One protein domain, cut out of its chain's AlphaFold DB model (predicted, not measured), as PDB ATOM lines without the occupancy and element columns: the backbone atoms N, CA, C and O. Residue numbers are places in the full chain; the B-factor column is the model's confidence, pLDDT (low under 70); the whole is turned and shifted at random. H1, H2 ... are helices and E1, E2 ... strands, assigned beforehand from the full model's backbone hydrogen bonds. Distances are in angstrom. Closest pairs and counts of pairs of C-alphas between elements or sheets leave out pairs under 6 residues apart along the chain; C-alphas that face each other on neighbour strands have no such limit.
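This is residues 303 to 390 of the 421 residues of an uncharacterized protein of Legionella donaldsonii (UniProt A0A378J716). Two helices, H2 and H4, run side by side in opposite ways as the core, and a small two-stranded hairpin, E1 and E2, covers one side of this pair, with E1 nearer to H2 than E2 is. H1 caps the pair at the end where H2 begins and H4 ends, and H3 folds back on the first part of H4 at the other end. The printed part has 88 residues, with four named helices and two named strands in the order H1 H2 H3 H4 E1 E2; the sheet, E1 - E2, is antiparallel and the class is mixed, helices and strands. The whole is only just compact, close to loose, with a radius of gyration of the C-alphas of 14.0 A and spans of 40 by 30 by 23 A.

H1 is residues 303 to 310, from C-alpha 303 at (113.838, 156.223, 145.935). H2 is residues 315 to 327, 18.1 A long. H3 is residues 337 to 342. H4, the longest helix, is residues 344 to 362, 28.0 A from C-alpha 344 at (136.656, 168.853, 170.606) to C-alpha 362. E1 is residues 376 to 381, 14.7 A long. E2 is residues 384 to 389, 15.8 A long, and ends with C-alpha 389 at (122.947, 175.698, 144.375).

H4 is the hub, touching the other three helices. With residues 353 to 360 alone it touches H2, at a shallow tilt of 14 degrees, opposite ways; the closest C-alphas, Leu 325 and Asn 353, are 5.8 A apart. H3 and H4 form a helical hairpin at a tilt of 36 degrees, only just steep, with the C-alphas of Arg 340 and Ser 347 closest at 4.7 A. H1 touches H4 at a steep tilt of 69 degrees, only just short of about perpendicular; the closest C-alphas, Glu 304 and Arg 361, are 6.5 A apart. H1 and H2 touch only at the corner, and only just, with 3 pairs of C-alphas within 8 A; the closest are Glu 305 and Leu 315, 6.8 A apart. The closest C-alphas of H2 and E1, Leu 325 and Leu 379, are 6.9 A apart. E1 and E2 form a hairpin, antiparallel at 147 degrees, with N 379 and O 386 2.8 A apart, within hydrogen-bond range. H1 and H3 are apart. Every O i to N i+4 pair is within range in H1, H2 and H3, and 14 of 15 in H4.

The C-alphas farthest apart, Ser 342 and Leu 371, are 40.6 A apart. The printed part has no cut. The link from H4 to E1, residues 363 to 375, is long. The mean pLDDT of the printed part is 72.6, and 29 residues are under 70, among them residues 329 to 334 and 365 to 377.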
ATOM      1  N   GLU A 303     114.990 155.464 145.437       83.75
ATOM      2  CA  GLU A 303     113.838 156.223 145.935       83.75
ATOM      3  C   GLU A 303     114.213 157.672 146.270       83.75
ATOM      4  O   GLU A 303     113.505 158.594 145.864       83.75
ATOM      5  N   GLU A 304     115.351 157.884 146.940       85.19
ATOM      6  CA  GLU A 304     115.883 159.220 147.236       85.19
ATOM      7  C   GLU A 304     116.213 159.983 145.945       85.19
ATOM      8  O   GLU A 304     115.824 161.141 145.803       85.19
ATOM      9  N   GLU A 305     116.853 159.333 144.965       84.75
ATOM     10  CA  GLU A 305     117.133 159.935 143.654       84.75
ATOM     11  C   GLU A 305     115.844 160.380 142.951       84.75
ATOM     12  O   GLU A 305     115.759 161.505 142.460       84.75
ATOM     13  N   ARG A 306     114.805 159.535 142.940       82.44
ATOM     14  CA  ARG A 306     113.503 159.885 142.345       82.44
ATOM     15  C   ARG A 306     112.851 161.061 143.049       82.44
ATOM     16  O   ARG A 306     112.377 161.979 142.385       82.44
ATOM     17  N   HIS A 307     112.836 161.038 144.377       84.31
ATOM     18  CA  HIS A 307     112.240 162.094 145.181       84.31
ATOM     19  C   HIS A 307     112.947 163.440 144.957       84.31
ATOM     20  O   HIS A 307     112.295 164.456 144.718       84.31
ATOM     21  N   LEU A 308     114.283 163.451 144.947       84.31
ATOM     22  CA  LEU A 308     115.072 164.654 144.674       84.31
ATOM     23  C   LEU A 308     114.882 165.155 143.241       84.31
ATOM     24  O   LEU A 308     114.733 166.358 143.019       84.31
ATOM     25  N   PHE A 309     114.823 164.239 142.274       82.94
ATOM     26  CA  PHE A 309     114.555 164.576 140.880       82.94
ATOM     27  C   PHE A 309     113.173 165.224 140.711       82.94
ATOM     28  O   PHE A 309     113.062 166.233 140.014       82.94
ATOM     29  N   GLN A 310     112.139 164.691 141.372       81.75
ATOM     30  CA  GLN A 310     110.779 165.246 141.371       81.75
ATOM     31  C   GLN A 310     110.707 166.628 142.031       81.75
ATOM     32  O   GLN A 310     109.946 167.478 141.578       81.75
ATOM     33  N   ARG A 311     111.534 166.887 143.051       78.75
ATOM     34  CA  ARG A 311     111.675 168.216 143.674       78.75
ATOM     35  C   ARG A 311     112.472 169.225 142.835       78.75
ATOM     36  O   ARG A 311     112.628 170.365 143.258       78.75
ATOM     37  N   GLY A 312     112.969 168.837 141.658       76.12
ATOM     38  CA  GLY A 312     113.689 169.730 140.744       76.12
ATOM     39  C   GLY A 312     115.192 169.855 141.012       76.12
ATOM     40  O   GLY A 312     115.847 170.710 140.415       76.12
ATOM     41  N   PHE A 313     115.766 169.000 141.864       83.06
ATOM     42  CA  PHE A 313     117.214 168.958 142.070       83.06
ATOM     43  C   PHE A 313     117.939 168.277 140.897       83.06
ATOM     44  O   PHE A 313     117.376 167.437 140.184       83.06
ATOM     45  N   ASP A 314     119.204 168.650 140.691       81.25
ATOM     46  CA  ASP A 314     120.127 167.956 139.789       81.25
ATOM     47  C   ASP A 314     120.916 166.900 140.574       81.25
ATOM     48  O   ASP A 314     121.690 167.218 141.482       81.25
ATOM     49  N   LEU A 315     120.734 165.629 140.211       84.31
ATOM     50  CA  LEU A 315     121.343 164.501 140.916       84.31
ATOM     51  C   LEU A 315     122.876 164.545 140.898       84.31
ATOM     52  O   LEU A 315     123.498 164.139 141.877       84.31
ATOM     53  N   MET A 316     123.501 165.066 139.839       84.06
ATOM     54  CA  MET A 316     124.963 165.169 139.768       84.06
ATOM     55  C   MET A 316     125.495 166.185 140.778       84.06
ATOM     56  O   MET A 316     126.484 165.931 141.466       84.06
ATOM     57  N   ARG A 317     124.794 167.313 140.923       84.31
ATOM     58  CA  ARG A 317     125.125 168.363 141.896       84.31
ATOM     59  C   ARG A 317     124.921 167.878 143.320       84.31
ATOM     60  O   ARG A 317     125.775 168.110 144.170       84.31
ATOM     61  N   VAL A 318     123.833 167.151 143.567       86.00
ATOM     62  CA  VAL A 318     123.583 166.503 144.859       86.00
ATOM     63  C   VAL A 318     124.719 165.534 145.201       86.00
ATOM     64  O   VAL A 318     125.295 165.628 146.285       86.00
ATOM     65  N   LYS A 319     125.088 164.635 144.280       85.75
ATOM     66  CA  LYS A 319     126.180 163.670 144.491       85.75
ATOM     67  C   LYS A 319     127.522 164.366 144.716       85.75
ATOM     68  O   LYS A 319     128.263 163.967 145.612       85.75
ATOM     69  N   TYR A 320     127.809 165.439 143.977       83.00
ATOM     70  CA  TYR A 320     128.995 166.267 144.199       83.00
ATOM     71  C   TYR A 320     129.008 166.911 145.593       83.00
ATOM     72  O   TYR A 320     130.036 166.896 146.272       83.00
ATOM     73  N   ALA A 321     127.871 167.435 146.059       81.81
ATOM     74  CA  ALA A 321     127.758 168.022 147.392       81.81
ATOM     75  C   ALA A 321     127.991 166.975 148.492       81.81
ATOM     76  O   ALA A 321     128.779 167.215 149.407       81.81
ATOM     77  N   ILE A 322     127.384 165.786 148.374       83.31
ATOM     78  CA  ILE A 322     127.605 164.679 149.320       83.31
ATOM     79  C   ILE A 322     129.075 164.242 149.309       83.31
ATOM     80  O   ILE A 322     129.668 164.078 150.374       83.31
ATOM     81  N   PHE A 323     129.686 164.104 148.127       83.00
ATOM     82  CA  PHE A 323     131.108 163.776 147.986       83.00
ATOM     83  C   PHE A 323     132.007 164.820 148.661       83.00
ATOM     84  O   PHE A 323     132.908 164.462 149.419       83.00
ATOM     85  N   THR A 324     131.742 166.107 148.433       77.88
ATOM     86  CA  THR A 324     132.532 167.207 149.001       77.88
ATOM     87  C   THR A 324     132.444 167.196 150.526       77.88
ATOM     88  O   THR A 324     133.473 167.138 151.198       77.88
ATOM     89  N   LEU A 325     131.233 167.109 151.083       77.62
ATOM     90  CA  LEU A 325     131.027 167.022 152.533       77.62
ATOM     91  C   LEU A 325     131.657 165.762 153.136       77.62
ATOM     92  O   LEU A 325     132.186 165.810 154.246       77.62
ATOM     93  N   ARG A 326     131.646 164.641 152.404       79.50
ATOM     94  CA  ARG A 326     132.326 163.404 152.803       79.50
ATOM     95  C   ARG A 326     133.847 163.553 152.808       79.50
ATOM     96  O   ARG A 326     134.496 162.999 153.698       79.50
ATOM     97  N   SER A 327     134.415 164.272 151.844       72.75
ATOM     98  CA  SER A 327     135.862 164.496 151.761       72.75
ATOM     99  C   SER A 327     136.389 165.303 152.954       72.75
ATOM    100  O   SER A 327     137.478 165.020 153.449       72.75
ATOM    101  N   GLU A 328     135.571 166.205 153.511       71.56
ATOM    102  CA  GLU A 328     135.898 166.966 154.725       71.56
ATOM    103  C   GLU A 328     135.948 166.106 156.004       71.56
ATOM    104  O   GLU A 328     136.549 166.515 156.996       71.56
ATOM    105  N   LEU A 329     135.334 164.916 156.008       68.31
ATOM    106  CA  LEU A 329     135.314 164.023 157.177       68.31
ATOM    107  C   LEU A 329     136.651 163.292 157.408       68.31
ATOM    108  O   LEU A 329     136.841 162.706 158.471       68.31
ATOM    109  N   GLY A 330     137.574 163.322 156.440       63.12
ATOM    110  CA  GLY A 330     138.878 162.663 156.535       63.12
ATOM    111  C   GLY A 330     138.861 161.142 156.303       63.12
ATOM    112  O   GLY A 330     137.835 160.529 155.985       63.12
ATOM    113  N   GLU A 331     140.049 160.537 156.420       55.06
ATOM    114  CA  GLU A 331     140.335 159.134 156.061       55.06
ATOM    115  C   GLU A 331     139.789 158.108 157.055       55.06
ATOM    116  O   GLU A 331     139.455 156.989 156.667       55.06
ATOM    117  N   GLU A 332     139.668 158.483 158.330       58.94
ATOM    118  CA  GLU A 332     139.296 157.566 159.419       58.94
ATOM    119  C   GLU A 332     137.813 157.146 159.385       58.94
ATOM    120  O   GLU A 332     137.371 156.318 160.183       58.94
ATOM    121  N   GLY A 333     137.048 157.668 158.420       63.44
ATOM    122  CA  GLY A 333     135.620 157.416 158.275       63.44
ATOM    123  C   GLY A 333     134.797 158.201 159.293       63.44
ATOM    124  O   GLY A 333     135.276 159.147 159.912       63.44
ATOM    125  N   VAL A 334     133.524 157.834 159.454       69.25
ATOM    126  CA  VAL A 334     132.639 158.491 160.424       69.25
ATOM    127  C   VAL A 334     132.975 157.993 161.834       69.25
ATOM    128  O   VAL A 334     132.714 156.821 162.127       69.25
ATOM    129  N   PRO A 335     133.480 158.851 162.743       71.00
ATOM    130  CA  PRO A 335     133.740 158.447 164.116       71.00
ATOM    131  C   PRO A 335     132.440 158.041 164.821       71.00
ATOM    132  O   PRO A 335     131.339 158.505 164.485       71.00
ATOM    133  N   THR A 336     132.551 157.200 165.851       70.62
ATOM    134  CA  THR A 336     131.384 156.787 166.647       70.62
ATOM    135  C   THR A 336     130.668 158.003 167.236       70.62
ATOM    136  O   THR A 336     131.287 159.032 167.516       70.62
ATOM    137  N   LEU A 337     129.349 157.902 167.450       75.94
ATOM    138  CA  LEU A 337     128.574 159.000 168.046       75.94
ATOM    139  C   LEU A 337     129.148 159.465 169.388       75.94
ATOM    140  O   LEU A 337     129.130 160.656 169.687       75.94
ATOM    141  N   LEU A 338     129.659 158.524 170.186       76.31
ATOM    142  CA  LEU A 338     130.275 158.831 171.469       76.31
ATOM    143  C   LEU A 338     131.525 159.691 171.272       76.31
ATOM    144  O   LEU A 338     131.620 160.764 171.858       76.31
ATOM    145  N   HIS A 339     132.424 159.291 170.369       73.00
ATOM    146  CA  HIS A 339     133.601 160.093 170.042       73.00
ATOM    147  C   HIS A 339     133.211 161.477 169.498       73.00
ATOM    148  O   HIS A 339     133.755 162.492 169.933       73.00
ATOM    149  N   ARG A 340     132.194 161.530 168.621       75.25
ATOM    150  CA  ARG A 340     131.687 162.782 168.043       75.25
ATOM    151  C   ARG A 340     131.124 163.751 169.093       75.25
ATOM    152  O   ARG A 340     131.235 164.965 168.951       75.25
ATOM    153  N   ARG A 341     130.495 163.242 170.153       74.06
ATOM    154  CA  ARG A 341     129.916 164.088 171.210       74.06
ATOM    155  C   ARG A 341     130.909 164.452 172.307       74.06
ATOM    156  O   ARG A 341     130.730 165.482 172.949       74.06
ATOM    157  N   SER A 342     131.930 163.628 172.524       70.25
ATOM    158  CA  SER A 342     132.848 163.778 173.654       70.25
ATOM    159  C   SER A 342     134.113 164.587 173.347       70.25
ATOM    160  O   SER A 342     134.684 165.139 174.284       70.25
ATOM    161  N   PHE A 343     134.556 164.708 172.085       62.28
ATOM    162  CA  PHE A 343     135.877 165.281 171.769       62.28
ATOM    163  C   PHE A 343     135.850 166.492 170.819       62.28
ATOM    164  O   PHE A 343     135.707 166.336 169.613       62.28
ATOM    165  N   GLY A 344     136.118 167.694 171.347       59.81
ATOM    166  CA  GLY A 344     136.656 168.853 170.606       59.81
ATOM    167  C   GLY A 344     135.817 169.464 169.464       59.81
ATOM    168  O   GLY A 344     134.729 169.016 169.112       59.81
ATOM    169  N   ALA A 345     136.347 170.539 168.866       61.91
ATOM    170  CA  ALA A 345     135.688 171.304 167.798       61.91
ATOM    171  C   ALA A 345     135.588 170.539 166.460       61.91
ATOM    172  O   ALA A 345     134.609 170.708 165.733       61.91
ATOM    173  N   ASN A 346     136.550 169.661 166.154       69.31
ATOM    174  CA  ASN A 346     136.540 168.861 164.921       69.31
ATOM    175  C   ASN A 346     135.349 167.895 164.869       69.31
ATOM    176  O   ASN A 346     134.748 167.716 163.815       69.31
ATOM    177  N   SER A 347     134.933 167.345 166.011       72.38
ATOM    178  CA  SER A 347     133.786 166.439 166.051       72.38
ATOM    179  C   SER A 347     132.442 167.126 165.814       72.38
ATOM    180  O   SER A 347     131.529 166.508 165.264       72.38
ATOM    181  N   ARG A 348     132.313 168.410 166.179       74.62
ATOM    182  CA  ARG A 348     131.119 169.204 165.846       74.62
ATOM    183  C   ARG A 348     131.015 169.425 164.343       74.62
ATOM    184  O   ARG A 348     129.954 169.181 163.789       74.62
ATOM    185  N   LYS A 349     132.129 169.757 163.681       75.94
ATOM    186  CA  LYS A 349     132.184 169.889 162.214       75.94
ATOM    187  C   LYS A 349     131.785 168.590 161.505       75.94
ATOM    188  O   LYS A 349     130.996 168.616 160.572       75.94
ATOM    189  N   VAL A 350     132.274 167.447 161.990       79.12
ATOM    190  CA  VAL A 350     131.886 166.122 161.476       79.12
ATOM    191  C   VAL A 350     130.375 165.901 161.599       79.12
ATOM    192  O   VAL A 350     129.741 165.424 160.661       79.12
ATOM    193  N   GLN A 351     129.787 166.249 162.747       81.88
ATOM    194  CA  GLN A 351     128.349 166.116 162.965       81.88
ATOM    195  C   GLN A 351     127.538 167.061 162.067       81.88
ATOM    196  O   GLN A 351     126.562 166.620 161.466       81.88
ATOM    197  N   GLU A 352     127.964 168.318 161.934       81.88
ATOM    198  CA  GLU A 352     127.358 169.312 161.038       81.88
ATOM    199  C   GLU A 352     127.339 168.818 159.588       81.88
ATOM    200  O   GLU A 352     126.294 168.860 158.941       81.88
ATOM    201  N   ASN A 353     128.461 168.284 159.099       82.19
ATOM    202  CA  ASN A 353     128.562 167.759 157.739       82.19
ATOM    203  C   ASN A 353     127.635 166.553 157.526       82.19
ATOM    204  O   ASN A 353     126.981 166.459 156.492       82.19
ATOM    205  N   LEU A 354     127.523 165.650 158.506       83.75
ATOM    206  CA  LEU A 354     126.609 164.504 158.421       83.75
ATOM    207  C   LEU A 354     125.140 164.927 158.454       83.75
ATOM    208  O   LEU A 354     124.337 164.407 157.682       83.75
ATOM    209  N   ASP A 355     124.785 165.888 159.301       85.50
ATOM    210  CA  ASP A 355     123.423 166.419 159.358       85.50
ATOM    211  C   ASP A 355     123.062 167.177 158.074       85.50
ATOM    212  O   ASP A 355     121.930 167.080 157.599       85.50
ATOM    213  N   LEU A 356     124.029 167.851 157.450       83.69
ATOM    214  CA  LEU A 356     123.853 168.472 156.142       83.69
ATOM    215  C   LEU A 356     123.665 167.426 155.036       83.69
ATOM    216  O   LEU A 356     122.737 167.556 154.243       83.69
ATOM    217  N   ILE A 357     124.456 166.347 155.025       85.94
ATOM    218  CA  ILE A 357     124.265 165.220 154.096       85.94
ATOM    219  C   ILE A 357     122.862 164.623 154.256       85.94
ATOM    220  O   ILE A 357     122.172 164.418 153.261       85.94
ATOM    221  N   ARG A 358     122.395 164.405 155.490       86.81
ATOM    222  CA  ARG A 358     121.040 163.893 155.766       86.81
ATOM    223  C   ARG A 358     119.954 164.816 155.217       86.81
ATOM    224  O   ARG A 358     119.030 164.336 154.566       86.81
ATOM    225  N   LYS A 359     120.085 166.131 155.423       85.69
ATOM    226  CA  LYS A 359     119.157 167.134 154.870       85.69
ATOM    227  C   LYS A 359     119.147 167.131 153.344       85.69
ATOM    228  O   LYS A 359     118.075 167.150 152.744       85.69
ATOM    229  N   ILE A 360     120.324 167.044 152.720       85.31
ATOM    230  CA  ILE A 360     120.465 166.939 151.263       85.31
ATOM    231  C   ILE A 360     119.757 165.682 150.748       85.31
ATOM    232  O   ILE A 360     118.966 165.778 149.816       85.31
ATOM    233  N   ARG A 361     119.986 164.521 151.373       86.31
ATOM    234  CA  ARG A 361     119.353 163.247 150.988       86.31
ATOM    235  C   ARG A 361     117.832 163.275 151.139       86.31
ATOM    236  O   ARG A 361     117.120 162.809 150.257       86.31
ATOM    237  N   ALA A 362     117.337 163.869 152.222       83.75
ATOM    238  CA  ALA A 362     115.906 164.049 152.456       83.75
ATOM    239  C   ALA A 362     115.265 165.090 151.514       83.75
ATOM    240  O   ALA A 362     114.040 165.161 151.413       83.75
ATOM    241  N   GLY A 363     116.070 165.913 150.831       74.19
ATOM    242  CA  GLY A 363     115.590 167.069 150.074       74.19
ATOM    243  C   GLY A 363     114.998 168.162 150.968       74.19
ATOM    244  O   GLY A 363     114.190 168.959 150.490       74.19
ATOM    245  N   ASP A 364     115.363 168.175 152.254       75.69
ATOM    246  CA  ASP A 364     114.877 169.091 153.289       75.69
ATOM    247  C   ASP A 364     115.897 170.211 153.540       75.69
ATOM    248  O   ASP A 364     116.584 170.277 154.562       75.69
ATOM    249  N   LEU A 365     116.058 171.065 152.533       66.75
ATOM    250  CA  LEU A 365     117.012 172.176 152.539       66.75
ATOM    251  C   LEU A 365     116.320 173.536 152.720       66.75
ATOM    252  O   LEU A 365     116.841 174.556 152.281       66.75
ATOM    253  N   GLY A 366     115.160 173.545 153.388       57.16
ATOM    254  CA  GLY A 366     114.308 174.726 153.522       57.16
ATOM    255  C   GLY A 366     113.443 174.901 152.278       57.16
ATOM    256  O   GLY A 366     113.772 175.663 151.376       57.16
ATOM    257  N   ALA A 367     112.348 174.146 152.221       46.69
ATOM    258  CA  ALA A 367     111.428 174.117 151.091       46.69
ATOM    259  C   ALA A 367     109.986 174.378 151.542       46.69
ATOM    260  O   ALA A 367     109.100 173.587 151.241       46.69
ATOM    261  N   ASP A 368     109.752 175.513 152.205       40.06
ATOM    262  CA  ASP A 368     108.402 176.091 152.235       40.06
ATOM    263  C   ASP A 368     108.119 176.956 150.999       40.06
ATOM    264  O   ASP A 368     106.981 177.359 150.784       40.06
ATOM    265  N   SER A 369     109.103 177.166 150.113       38.25
ATOM    266  CA  SER A 369     108.858 177.593 148.733       38.25
ATOM    267  C   SER A 369     110.089 177.399 147.848       38.25
ATOM    268  O   SER A 369     111.045 178.167 147.909       38.25
ATOM    269  N   LEU A 370     110.010 176.456 146.901       46.19
ATOM    270  CA  LEU A 370     110.857 176.425 145.691       46.19
ATOM    271  C   LEU A 370     110.729 177.716 144.839       46.19
ATOM    272  O   LEU A 370     111.416 177.860 143.831       46.19
ATOM    273  N   LEU A 371     109.857 178.643 145.251       46.16
ATOM    274  CA  LEU A 371     109.562 179.936 144.640       46.16
ATOM    275  C   LEU A 371     110.293 181.132 145.288       46.16
ATOM    276  O   LEU A 371     110.272 182.202 144.690       46.16
ATOM    277  N   GLU A 372     110.943 180.998 146.458       43.72
ATOM    278  CA  GLU A 372     111.410 182.176 147.230       43.72
ATOM    279  C   GLU A 372     112.934 182.320 147.421       43.72
ATOM    280  O   GLU A 372     113.387 183.328 147.963       43.72
ATOM    281  N   GLY A 373     113.775 181.404 146.928       48.84
ATOM    282  CA  GLY A 373     115.225 181.631 147.004       48.84
ATOM    283  C   GLY A 373     116.119 180.508 146.481       48.84
ATOM    284  O   GLY A 373     115.635 179.436 146.108       48.84
ATOM    285  N   PRO A 374     117.443 180.746 146.415       54.56
ATOM    286  CA  PRO A 374     118.404 179.737 145.999       54.56
ATOM    287  C   PRO A 374     118.626 178.701 147.111       54.56
ATOM    288  O   PRO A 374     119.054 179.035 148.217       54.56
ATOM    289  N   VAL A 375     118.358 177.425 146.807       61.09
ATOM    290  CA  VAL A 375     118.624 176.297 147.715       61.09
ATOM    291  C   VAL A 375     120.122 176.014 147.693       61.09
ATOM    292  O   VAL A 375     120.610 175.210 146.898       61.09
ATOM    293  N   THR A 376     120.865 176.738 148.530       67.56
ATOM    294  CA  THR A 376     122.326 176.650 148.573       67.56
ATOM    295  C   THR A 376     122.813 175.823 149.749       67.56
ATOM    296  O   THR A 376     122.347 175.961 150.878       67.56
ATOM    297  N   VAL A 377     123.796 174.972 149.481       68.62
ATOM    298  CA  VAL A 377     124.525 174.215 150.495       68.62
ATOM    299  C   VAL A 377     125.871 174.895 150.732       68.62
ATOM    300  O   VAL A 377     126.585 175.138 149.758       68.62
ATOM    301  N   PRO A 378     126.251 175.197 151.986       72.81
ATOM    302  CA  PRO A 378     127.589 175.688 152.282       72.81
ATOM    303  C   PRO A 378     128.599 174.544 152.112       72.81
ATOM    304  O   PRO A 378     128.602 173.593 152.890       72.81
ATOM    305  N   LEU A 379     129.447 174.632 151.091       71.19
ATOM    306  CA  LEU A 379     130.564 173.716 150.858       71.19
ATOM    307  C   LEU A 379     131.866 174.416 151.245       71.19
ATOM    308  O   LEU A 379     132.120 175.523 150.764       71.19
ATOM    309  N   ARG A 380     132.698 173.801 152.095       67.44
ATOM    310  CA  ARG A 380     134.000 174.380 152.445       67.44
ATOM    311  C   ARG A 380     135.036 173.891 151.437       67.44
ATOM    312  O   ARG A 380     135.236 172.695 151.249       67.44
ATOM    313  N   GLN A 381     135.702 174.821 150.764       61.97
ATOM    314  CA  GLN A 381     136.790 174.526 149.835       61.97
ATOM    315  C   GLN A 381     138.043 175.268 150.307       61.97
ATOM    316  O   GLN A 381     138.270 176.421 149.954       61.97
ATOM    317  N   GLY A 382     138.852 174.600 151.133       63.47
ATOM    318  CA  GLY A 382     139.962 175.254 151.831       63.47
ATOM    319  C   GLY A 382     139.438 176.201 152.912       63.47
ATOM    320  O   GLY A 382     138.647 175.780 153.757       63.47
ATOM    321  N   ASP A 383     139.859 177.465 152.865       57.91
ATOM    322  CA  ASP A 383     139.453 178.498 153.831       57.91
ATOM    323  C   ASP A 383     138.147 179.221 153.442       57.91
ATOM    324  O   ASP A 383     137.586 179.971 154.242       57.91
ATOM    325  N   GLU A 384     137.623 178.982 152.235       61.06
ATOM    326  CA  GLU A 384     136.407 179.623 151.727       61.06
ATOM    327  C   GLU A 384     135.173 178.719 151.876       61.06
ATOM    328  O   GLU A 384     135.240 177.499 151.712       61.06
ATOM    329  N   THR A 385     134.018 179.323 152.172       70.62
ATOM    330  CA  THR A 385     132.712 178.642 152.159       70.62
ATOM    331  C   THR A 385     131.899 179.136 150.973       70.62
ATOM    332  O   THR A 385     131.628 180.330 150.858       70.62
ATOM    333  N   ILE A 386     131.498 178.216 150.100       69.19
ATOM    334  CA  ILE A 386     130.752 178.514 148.880       69.19
ATOM    335  C   ILE A 386     129.311 178.050 149.050       69.19
ATOM    336  O   ILE A 386     129.053 176.922 149.461       69.19
ATOM    337  N   HIS A 387     128.367 178.917 148.696       73.44
ATOM    338  CA  HIS A 387     126.943 178.604 148.667       73.44
ATOM    339  C   HIS A 387     126.586 177.940 147.335       73.44
ATOM    340  O   HIS A 387     126.345 178.610 146.332       73.44
ATOM    341  N   PHE A 388     126.582 176.609 147.318       74.94
ATOM    342  CA  PHE A 388     126.379 175.821 146.108       74.94
ATOM    343  C   PHE A 388     124.901 175.496 145.876       74.94
ATOM    344  O   PHE A 388     124.295 174.778 146.669       74.94
ATOM    345  N   ASP A 389     124.323 176.010 144.785       77.38
ATOM    346  CA  ASP A 389     122.947 175.698 144.375       77.38
ATOM    347  C   ASP A 389     122.856 174.259 143.839       77.38
ATOM    348  O   ASP A 389     123.661 173.851 142.997       77.38
ATOM    349  N   LEU A 390     121.882 173.490 144.332       78.75
ATOM    350  CA  LEU A 390     121.634 172.102 143.920       78.75
ATOM    351  C   LEU A 390     120.594 171.966 142.800       78.75
ATOM    352  O   LEU A 390     120.341 170.854 142.324       78.75
TER     353      LEU A 390